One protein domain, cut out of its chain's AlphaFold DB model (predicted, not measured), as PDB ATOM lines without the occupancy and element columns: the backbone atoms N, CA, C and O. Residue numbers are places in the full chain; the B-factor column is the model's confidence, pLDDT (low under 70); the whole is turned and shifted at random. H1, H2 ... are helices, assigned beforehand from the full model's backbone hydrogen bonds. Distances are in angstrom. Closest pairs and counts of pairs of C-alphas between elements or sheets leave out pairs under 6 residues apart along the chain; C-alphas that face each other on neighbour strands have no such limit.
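Overview. This is residues 73 to 139 of the 207 residues of an uncharacterized protein of Edaphobacter aggregans (UniProt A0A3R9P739). What shape do these atoms make? A helical hairpin, H1 and H2, makes one side of the domain, and the longest helix, H4, makes the other; H3 reaches across from near the first residue of H1 to the later part of H4 and crosses it there. The end of H2 meets H4 about perpendicular to it, and the link of residues 111 to 121 loops from H3 back to the beginning of H4, on the side of H4 away from the hairpin. What is it built of, and how large is it? The printed part has 67 residues with four named helices, H1, H2, H3 and H4 in that order, and no named strand; the class is all helix. It is compact, with a radius of gyration of the C-alphas of 11.6 A and spans of 32 by 25 by 19 A.

Along the chain. Where do the first two helices lie? H1 is residues 73 to 82, and C-alpha 73 stands at (-18.477, -9.472, -49.085). H2 is residues 84 to 93. Where are the other two? H3 is residues 101 to 110, 14.4 A from first to last C-alpha. H4 is residues 122 to 138, 24.4 A long, from C-alpha 122 at (-15.652, -21.554, -30.912) to C-alpha 138 at (-16.412, 0.638, -41.059).

Arrangement. How does H1 stand to its neighbours? H1 and H2 are a helical hairpin: they touch at a shallow tilt of 31 degrees, opposite ways, and their closest C-alphas, of Ala 80 and Gly 86, are 3.8 A apart. H1 and H3 are close but not clearly touching, with the closest C-alphas, of Ala 73 and Lys 101, 5.7 A apart. What touches H4? H2 touches it about perpendicular, at 81 degrees, with the closest C-alphas those of Leu 92 and Arg 127, 5.5 A apart. H3 touches residues 131 to 138 of H4 alone, about perpendicular at 74 degrees, with the closest C-alphas those of Ala 108 and Leu 131, 4.6 A apart. Which helices stay apart? H1 and H4 are apart, and so are H2 and H3. What do the backbones show? Every O i to N i+4 pair is within hydrogen-bond range in H2, H3 and H4; in H1 it is 5 of 6.

Size, cuts and confidence. How far does it reach? The two C-alphas farthest apart, of Arg 82 and Phe 119, are 32.7 A from each other. Is it unbroken, and which links are long? The printed part has no cut; the link from H1 to H2 is tight, H2 to H3 is short, and H3 to H4 is long, with 11 residues. Where is confidence low? The mean pLDDT of the printed part is 93.9, and no printed residue is under 70.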
ATOM      1  N   ALA A  73     -17.688  -8.255 -48.917       93.38
ATOM      2  CA  ALA A  73     -18.477  -9.472 -49.085       93.38
ATOM      3  C   ALA A  73     -17.987 -10.298 -50.286       93.38
ATOM      4  O   ALA A  73     -17.775 -11.506 -50.174       93.38
ATOM      5  N   LYS A  74     -17.733  -9.648 -51.429       94.25
ATOM      6  CA  LYS A  74     -17.109 -10.272 -52.604       94.25
ATOM      7  C   LYS A  74     -15.702 -10.782 -52.309       94.25
ATOM      8  O   LYS A  74     -15.427 -11.923 -52.656       94.25
ATOM      9  N   ILE A  75     -14.862 -10.017 -51.610       93.06
ATOM     10  CA  ILE A  75     -13.504 -10.461 -51.241       93.06
ATOM     11  C   ILE A  75     -13.548 -11.781 -50.455       93.06
ATOM     12  O   ILE A  75     -12.776 -12.697 -50.750       93.06
ATOM     13  N   TYR A  76     -14.467 -11.920 -49.493       93.56
ATOM     14  CA  TYR A  76     -14.639 -13.180 -48.760       93.56
ATOM     15  C   TYR A  76     -15.138 -14.321 -49.654       93.56
ATOM     16  O   TYR A  76     -14.607 -15.429 -49.565       93.56
ATOM     17  N   ARG A  77     -16.106 -14.060 -50.543       94.25
ATOM     18  CA  ARG A  77     -16.605 -15.062 -51.505       94.25
ATOM     19  C   ARG A  77     -15.493 -15.559 -52.436       94.25
ATOM     20  O   ARG A  77     -15.258 -16.759 -52.515       94.25
ATOM     21  N   GLU A  78     -14.725 -14.654 -53.035       94.06
ATOM     22  CA  GLU A  78     -13.586 -14.991 -53.903       94.06
ATOM     23  C   GLU A  78     -12.438 -15.670 -53.141       94.06
ATOM     24  O   GLU A  78     -11.664 -16.447 -53.703       94.06
ATOM     25  N   SER A  79     -12.258 -15.364 -51.852       92.19
ATOM     26  CA  SER A  79     -11.291 -16.075 -51.010       92.19
ATOM     27  C   SER A  79     -11.693 -17.540 -50.820       92.19
ATOM     28  O   SER A  79     -10.829 -18.415 -50.875       92.19
ATOM     29  N   ALA A  80     -12.989 -17.831 -50.670       92.94
ATOM     30  CA  ALA A  80     -13.489 -19.200 -50.538       92.94
ATOM     31  C   ALA A  80     -13.333 -20.052 -51.802       92.94
ATOM     32  O   ALA A  80     -13.217 -21.274 -51.709       92.94
ATOM     33  N   GLU A  81     -13.290 -19.435 -52.978       92.94
ATOM     34  CA  GLU A  81     -13.009 -20.146 -54.229       92.94
ATOM     35  C   GLU A  81     -11.539 -20.577 -54.327       92.94
ATOM     36  O   GLU A  81     -11.238 -21.617 -54.911       92.94
ATOM     37  N   ARG A  82     -10.629 -19.807 -53.718       93.19
ATOM     38  CA  ARG A  82      -9.173 -19.970 -53.862       93.19
ATOM     39  C   ARG A  82      -8.509 -20.780 -52.750       93.19
ATOM     40  O   ARG A  82      -7.479 -21.398 -52.999       93.19
ATOM     41  N   ASP A  83      -9.063 -20.775 -51.537       92.94
ATOM     42  CA  ASP A  83      -8.427 -21.359 -50.348       92.94
ATOM     43  C   ASP A  83      -9.452 -22.097 -49.455       92.94
ATOM     44  O   ASP A  83     -10.497 -21.528 -49.111       92.94
ATOM     45  N   PRO A  84      -9.168 -23.341 -49.006       91.88
ATOM     46  CA  PRO A  84      -9.937 -24.015 -47.960       91.88
ATOM     47  C   PRO A  84     -10.198 -23.175 -46.700       91.88
ATOM     48  O   PRO A  84     -11.271 -23.303 -46.103       91.88
ATOM     49  N   ASN A  85      -9.271 -22.305 -46.281       90.62
ATOM     50  CA  ASN A  85      -9.520 -21.414 -45.142       90.62
ATOM     51  C   ASN A  85     -10.550 -20.330 -45.476       90.62
ATOM     52  O   ASN A  85     -11.380 -20.007 -44.629       90.62
ATOM     53  N   GLY A  86     -10.570 -19.837 -46.717       91.38
ATOM     54  CA  GLY A  86     -11.607 -18.928 -47.203       91.38
ATOM     55  C   GLY A  86     -13.003 -19.548 -47.105       91.38
ATOM     56  O   GLY A  86     -13.929 -18.906 -46.611       91.38
ATOM     57  N   LYS A  87     -13.148 -20.836 -47.465       93.38
ATOM     58  CA  LYS A  87     -14.428 -21.565 -47.331       93.38
ATOM     59  C   LYS A  87     -14.912 -21.600 -45.887       93.38
ATOM     60  O   LYS A  87     -16.085 -21.337 -45.631       93.38
ATOM     61  N   LYS A  88     -14.006 -21.871 -44.942       92.69
ATOM     62  CA  LYS A  88     -14.321 -21.855 -43.506       92.69
ATOM     63  C   LYS A  88     -14.775 -20.469 -43.051       92.69
ATOM     64  O   LYS A  88     -15.754 -20.365 -42.324       92.69
ATOM     65  N   VAL A  89     -14.112 -19.401 -43.499       91.62
ATOM     66  CA  VAL A  89     -14.503 -18.023 -43.153       91.62
ATOM     67  C   VAL A  89     -15.896 -17.682 -43.690       91.62
ATOM     68  O   VAL A  89     -16.712 -17.139 -42.948       91.62
ATOM     69  N   VAL A  90     -16.207 -18.052 -44.936       93.88
ATOM     70  CA  VAL A  90     -17.547 -17.859 -45.515       93.88
ATOM     71  C   VAL A  90     -18.614 -18.628 -44.734       93.88
ATOM     72  O   VAL A  90     -19.664 -18.065 -44.429       93.88
ATOM     73  N   GLN A  91     -18.337 -19.877 -44.348       93.62
ATOM     74  CA  GLN A  91     -19.241 -20.670 -43.507       93.62
ATOM     75  C   GLN A  91     -19.477 -20.025 -42.135       93.62
ATOM     76  O   GLN A  91     -20.609 -19.999 -41.662       93.62
ATOM     77  N   LEU A  92     -18.432 -19.467 -41.514       94.62
ATOM     78  CA  LEU A  92     -18.538 -18.780 -40.224       94.62
ATOM     79  C   LEU A  92     -19.394 -17.511 -40.321       94.62
ATOM     80  O   LEU A  92     -20.275 -17.296 -39.488       94.62
ATOM     81  N   ILE A  93     -19.144 -16.669 -41.328       95.06
ATOM     82  CA  ILE A  93     -19.878 -15.410 -41.523       95.06
ATOM     83  C   ILE A  93     -21.338 -15.678 -41.918       95.06
ATOM     84  O   ILE A  93     -22.224 -14.944 -41.481       95.06
ATOM     85  N   GLY A  94     -21.598 -16.737 -42.684       94.69
ATOM     86  CA  GLY A  94     -22.921 -17.082 -43.198       94.69
ATOM     87  C   GLY A  94     -23.175 -16.483 -44.582       94.69
ATOM     88  O   GLY A  94     -22.854 -15.320 -44.852       94.69
ATOM     89  N   ALA A  95     -23.753 -17.292 -45.472       92.44
ATOM     90  CA  ALA A  95     -24.034 -16.905 -46.854       92.44
ATOM     91  C   ALA A  95     -25.020 -15.729 -46.937       92.44
ATOM     92  O   ALA A  95     -24.897 -14.883 -47.817       92.44
ATOM     93  N   GLU A  96     -25.949 -15.629 -45.984       95.06
ATOM     94  CA  GLU A  96     -26.937 -14.557 -45.890       95.06
ATOM     95  C   GLU A  96     -26.293 -13.182 -45.660       95.06
ATOM     96  O   GLU A  96     -26.689 -12.190 -46.279       95.06
ATOM     97  N   ASN A  97     -25.243 -13.127 -44.832       96.75
ATOM     98  CA  ASN A  97     -24.516 -11.888 -44.543       96.75
ATOM     99  C   ASN A  97     -23.546 -11.528 -45.663       96.75
ATOM    100  O   ASN A  97     -23.177 -10.371 -45.805       96.75
ATOM    101  N   LEU A  98     -23.144 -12.506 -46.473       96.31
ATOM    102  CA  LEU A  98     -22.292 -12.299 -47.639       96.31
ATOM    103  C   LEU A  98     -23.087 -12.155 -48.935       96.31
ATOM    104  O   LEU A  98     -22.472 -12.039 -49.989       96.31
ATOM    105  N   ALA A  99     -24.422 -12.161 -48.893       95.38
ATOM    106  CA  ALA A  99     -25.252 -12.023 -50.087       95.38
ATOM    107  C   ALA A  99     -25.088 -10.639 -50.739       95.38
ATOM    108  O   ALA A  99     -25.059 -10.536 -51.964       95.38
ATOM    109  N   SER A 100     -24.902  -9.598 -49.926       95.81
ATOM    110  CA  SER A 100     -24.797  -8.203 -50.355       95.81
ATOM    111  C   SER A 100     -23.823  -7.418 -49.463       95.81
ATOM    112  O   SER A 100     -23.583  -7.784 -48.308       95.81
ATOM    113  N   LYS A 101     -23.260  -6.323 -49.984       95.81
ATOM    114  CA  LYS A 101     -22.453  -5.347 -49.242       95.81
ATOM    115  C   LYS A 101     -23.253  -4.770 -48.076       95.81
ATOM    116  O   LYS A 101     -22.711  -4.657 -46.974       95.81
ATOM    117  N   PHE A 102     -24.538  -4.468 -48.292       96.50
ATOM    118  CA  PHE A 102     -25.423  -3.998 -47.224       96.50
ATOM    119  C   PHE A 102     -25.576  -5.037 -46.111       96.50
ATOM    120  O   PHE A 102     -25.389  -4.702 -44.943       96.50
ATOM    121  N   ASN A 103     -25.870  -6.300 -46.443       97.19
ATOM    122  CA  ASN A 103     -26.058  -7.351 -45.439       97.19
ATOM    123  C   ASN A 103     -24.786  -7.567 -44.622       97.19
ATOM    124  O   ASN A 103     -24.860  -7.739 -43.406       97.19
ATOM    125  N   PHE A 104     -23.623  -7.494 -45.269       96.75
ATOM    126  CA  PHE A 104     -22.343  -7.636 -44.592       96.75
ATOM    127  C   PHE A 104     -22.090  -6.487 -43.613       96.75
ATOM    128  O   PHE A 104     -21.775  -6.718 -42.442       96.75
ATOM    129  N   MET A 105     -22.290  -5.245 -44.069       95.81
ATOM    130  CA  MET A 105     -22.165  -4.063 -43.216       95.81
ATOM    131  C   MET A 105     -23.178  -4.100 -42.066       95.81
ATOM    132  O   MET A 105     -22.812  -3.822 -40.926       95.81
ATOM    133  N   ARG A 106     -24.420  -4.517 -42.326       96.75
ATOM    134  CA  ARG A 106     -25.466  -4.685 -41.313       96.75
ATOM    135  C   ARG A 106     -25.091  -5.744 -40.279       96.75
ATOM    136  O   ARG A 106     -25.211  -5.488 -39.085       96.75
ATOM    137  N   ALA A 107     -24.580  -6.897 -40.702       96.81
ATOM    138  CA  ALA A 107     -24.112  -7.933 -39.784       96.81
ATOM    139  C   ALA A 107     -23.012  -7.401 -38.851       96.81
ATOM    140  O   ALA A 107     -23.082  -7.596 -37.636       96.81
ATOM    141  N   ALA A 108     -22.038  -6.659 -39.391       95.75
ATOM    142  CA  ALA A 108     -21.013  -5.999 -38.586       95.75
ATOM    143  C   ALA A 108     -21.616  -4.948 -37.634       95.75
ATOM    144  O   ALA A 108     -21.318  -4.962 -36.439       95.75
ATOM    145  N   ALA A 109     -22.519  -4.096 -38.127       95.38
ATOM    146  CA  ALA A 109     -23.163  -3.032 -37.360       95.38
ATOM    147  C   ALA A 109     -23.888  -3.556 -36.113       95.38
ATOM    148  O   ALA A 109     -23.730  -3.014 -35.016       95.38
ATOM    149  N   TYR A 110     -24.654  -4.637 -36.265       96.25
ATOM    150  CA  TYR A 110     -25.450  -5.218 -35.182       96.25
ATOM    151  C   TYR A 110     -24.661  -6.137 -34.246       96.25
ATOM    152  O   TYR A 110     -25.160  -6.464 -33.172       96.25
ATOM    153  N   THR A 111     -23.427  -6.514 -34.597       95.94
ATOM    154  CA  THR A 111     -22.593  -7.356 -33.730       95.94
ATOM    155  C   THR A 111     -22.095  -6.570 -32.516       95.94
ATOM    156  O   THR A 111     -21.605  -5.439 -32.636       95.94
ATOM    157  N   ARG A 112     -22.179  -7.180 -31.331       94.38
ATOM    158  CA  ARG A 112     -21.764  -6.593 -30.052       94.38
ATOM    159  C   ARG A 112     -20.678  -7.431 -29.376       94.38
ATOM    160  O   ARG A 112     -20.684  -8.655 -29.479       94.38
ATOM    161  N   PRO A 113     -19.777  -6.809 -28.594       93.56
ATOM    162  CA  PRO A 113     -18.795  -7.538 -27.794       93.56
ATOM    163  C   PRO A 113     -19.404  -8.595 -26.869       93.56
ATOM    164  O   PRO A 113     -18.779  -9.622 -26.633       93.56
ATOM    165  N   GLN A 114     -20.610  -8.347 -26.350       93.56
ATOM    166  CA  GLN A 114     -21.326  -9.261 -25.455       93.56
ATOM    167  C   GLN A 114     -21.850 -10.511 -26.167       93.56
ATOM    168  O   GLN A 114     -22.176 -11.485 -25.496       93.56
ATOM    169  N   ASP A 115     -21.913 -10.503 -27.501       93.69
ATOM    170  CA  ASP A 115     -22.300 -11.685 -28.264       93.69
ATOM    171  C   ASP A 115     -21.170 -12.738 -28.255       93.69
ATOM    172  O   ASP A 115     -21.423 -13.898 -28.563       93.69
ATOM    173  N   ALA A 116     -19.936 -12.376 -27.870       93.81
ATOM    174  CA  ALA A 116     -18.860 -13.331 -27.607       93.81
ATOM    175  C   ALA A 116     -18.924 -13.824 -26.151       93.81
ATOM    176  O   ALA A 116     -18.958 -13.027 -25.211       93.81
ATOM    177  N   SER A 117     -18.902 -15.143 -25.952       93.75
ATOM    178  CA  SER A 117     -19.108 -15.769 -24.642       93.75
ATOM    179  C   SER A 117     -18.285 -17.041 -24.483       93.75
ATOM    180  O   SER A 117     -18.151 -17.823 -25.420       93.75
ATOM    181  N   ILE A 118     -17.785 -17.302 -23.271       93.31
ATOM    182  CA  ILE A 118     -17.108 -18.570 -22.939       93.31
ATOM    183  C   ILE A 118     -18.047 -19.782 -23.022       93.31
ATOM    184  O   ILE A 118     -17.578 -20.908 -23.126       93.31
ATOM    185  N   PHE A 119     -19.359 -19.543 -22.984       95.44
ATOM    186  CA  PHE A 119     -20.390 -20.573 -23.106       95.44
ATOM    187  C   PHE A 119     -20.868 -20.770 -24.553       95.44
ATOM    188  O   PHE A 119     -21.666 -21.665 -24.812       95.44
ATOM    189  N   ALA A 120     -20.414 -19.935 -25.493       94.25
ATOM    190  CA  ALA A 120     -20.716 -20.091 -26.912       94.25
ATOM    191  C   ALA A 120     -19.699 -21.013 -27.600       94.25
ATOM    192  O   ALA A 120     -18.583 -21.212 -27.115       94.25
ATOM    193  N   THR A 121     -20.067 -21.550 -28.765       95.31
ATOM    194  CA  THR A 121     -19.147 -22.360 -29.572       95.31
ATOM    195  C   THR A 121     -17.951 -21.532 -30.046       95.31
ATOM    196  O   THR A 121     -18.001 -20.298 -30.148       95.31
ATOM    197  N   ARG A 122     -16.846 -22.212 -30.370       93.94
ATOM    198  CA  ARG A 122     -15.652 -21.554 -30.912       93.94
ATOM    199  C   ARG A 122     -15.980 -20.820 -32.211       93.94
ATOM    200  O   ARG A 122     -15.544 -19.688 -32.392       93.94
ATOM    201  N   GLU A 123     -16.757 -21.448 -33.082       93.81
ATOM    202  CA  GLU A 123     -17.205 -20.915 -34.367       93.81
ATOM    203  C   GLU A 123     -17.978 -19.607 -34.183       93.81
ATOM    204  O   GLU A 123     -17.674 -18.611 -34.842       93.81
ATOM    205  N   HIS A 124     -18.915 -19.580 -33.230       95.06
ATOM    206  CA  HIS A 124     -19.680 -18.382 -32.892       95.06
ATOM    207  C   HIS A 124     -18.769 -17.245 -32.428       95.06
ATOM    208  O   HIS A 124     -18.845 -16.131 -32.943       95.06
ATOM    209  N   ASN A 125     -17.841 -17.527 -31.511       96.19
ATOM    210  CA  ASN A 125     -16.899 -16.518 -31.027       96.19
ATOM    211  C   ASN A 125     -15.977 -15.996 -32.137       96.19
ATOM    212  O   ASN A 125     -15.724 -14.793 -32.201       96.19
ATOM    213  N   VAL A 126     -15.496 -16.862 -33.033       95.00
ATOM    214  CA  VAL A 126     -14.669 -16.444 -34.177       95.00
ATOM    215  C   VAL A 126     -15.471 -15.554 -35.127       95.00
ATOM    216  O   VAL A 126     -14.983 -14.486 -35.494       95.00
ATOM    217  N   ARG A 127     -16.707 -15.934 -35.478       95.75
ATOM    218  CA  ARG A 127     -17.618 -15.100 -36.282       95.75
ATOM    219  C   ARG A 127     -17.820 -13.728 -35.640       95.75
ATOM    220  O   ARG A 127     -17.639 -12.715 -36.314       95.75
ATOM    221  N   THR A 128     -18.145 -13.686 -34.349       96.44
ATOM    222  CA  THR A 128     -18.342 -12.431 -33.610       96.44
ATOM    223  C   THR A 128     -17.086 -11.564 -33.661       96.44
ATOM    224  O   THR A 128     -17.172 -10.379 -33.968       96.44
ATOM    225  N   MET A 129     -15.901 -12.137 -33.438       94.69
ATOM    226  CA  MET A 129     -14.644 -11.380 -33.496       94.69
ATOM    227  C   MET A 129     -14.329 -10.847 -34.899       94.69
ATOM    228  O   MET A 129     -13.845  -9.721 -35.016       94.69
ATOM    229  N   LEU A 130     -14.633 -11.608 -35.956       94.19
ATOM    230  CA  LEU A 130     -14.494 -11.148 -37.341       94.19
ATOM    231  C   LEU A 130     -15.411  -9.952 -37.623       94.19
ATOM    232  O   LEU A 130     -14.943  -8.924 -38.111       94.19
ATOM    233  N   LEU A 131     -16.694 -10.053 -37.270       95.62
ATOM    234  CA  LEU A 131     -17.670  -8.981 -37.482       95.62
ATOM    235  C   LEU A 131     -17.366  -7.738 -36.632       95.62
ATOM    236  O   LEU A 131     -17.492  -6.620 -37.126       95.62
ATOM    237  N   LEU A 132     -16.879  -7.904 -35.396       94.81
ATOM    238  CA  LEU A 132     -16.396  -6.786 -34.576       94.81
ATOM    239  C   LEU A 132     -15.153  -6.124 -35.177       94.81
ATOM    240  O   LEU A 132     -15.036  -4.902 -35.123       94.81
ATOM    241  N   GLY A 133     -14.240  -6.901 -35.765       92.81
ATOM    242  CA  GLY A 133     -13.095  -6.359 -36.496       92.81
ATOM    243  C   GLY A 133     -13.532  -5.465 -37.656       92.81
ATOM    244  O   GLY A 133     -13.027  -4.355 -37.799       92.81
ATOM    245  N   GLN A 134     -14.531  -5.908 -38.420       92.62
ATOM    246  CA  GLN A 134     -15.115  -5.136 -39.524       92.62
ATOM    247  C   GLN A 134     -15.884  -3.908 -39.036       92.62
ATOM    248  O   GLN A 134     -15.830  -2.845 -39.640       92.62
ATOM    249  N   LYS A 135     -16.566  -4.006 -37.896       93.00
ATOM    250  CA  LYS A 135     -17.238  -2.857 -37.290       93.00
ATOM    251  C   LYS A 135     -16.264  -1.720 -36.978       93.00
ATOM    252  O   LYS A 135     -16.588  -0.569 -37.233       93.00
ATOM    253  N   ILE A 136     -15.065  -2.032 -36.477       89.06
ATOM    254  CA  ILE A 136     -14.033  -1.023 -36.165       89.06
ATOM    255  C   ILE A 136     -13.551  -0.299 -37.422       89.06
ATOM    256  O   ILE A 136     -13.243   0.886 -37.352       89.06
ATOM    257  N   THR A 137     -13.443  -1.001 -38.550       85.06
ATOM    258  CA  THR A 137     -12.951  -0.409 -39.801       85.06
ATOM    259  C   THR A 137     -14.024   0.393 -40.526       85.06
ATOM    260  O   THR A 137     -13.693   1.317 -41.262       85.06
ATOM    261  N   LEU A 138     -15.295   0.036 -40.337       83.81
ATOM    262  CA  LEU A 138     -16.412   0.638 -41.059       83.81
ATOM    263  C   LEU A 138     -17.083   1.785 -40.296       83.81
ATOM    264  O   LEU A 138     -17.683   2.635 -40.951       83.81
ATOM    265  N   MET A 139     -17.024   1.795 -38.956       86.69
ATOM    266  CA  MET A 139     -17.866   2.646 -38.105       86.69
ATOM    267  C   MET A 139     -17.093   3.238 -36.921       86.69
ATOM    268  O   MET A 139     -16.356   2.545 -36.214       86.69
TER     269      MET A 139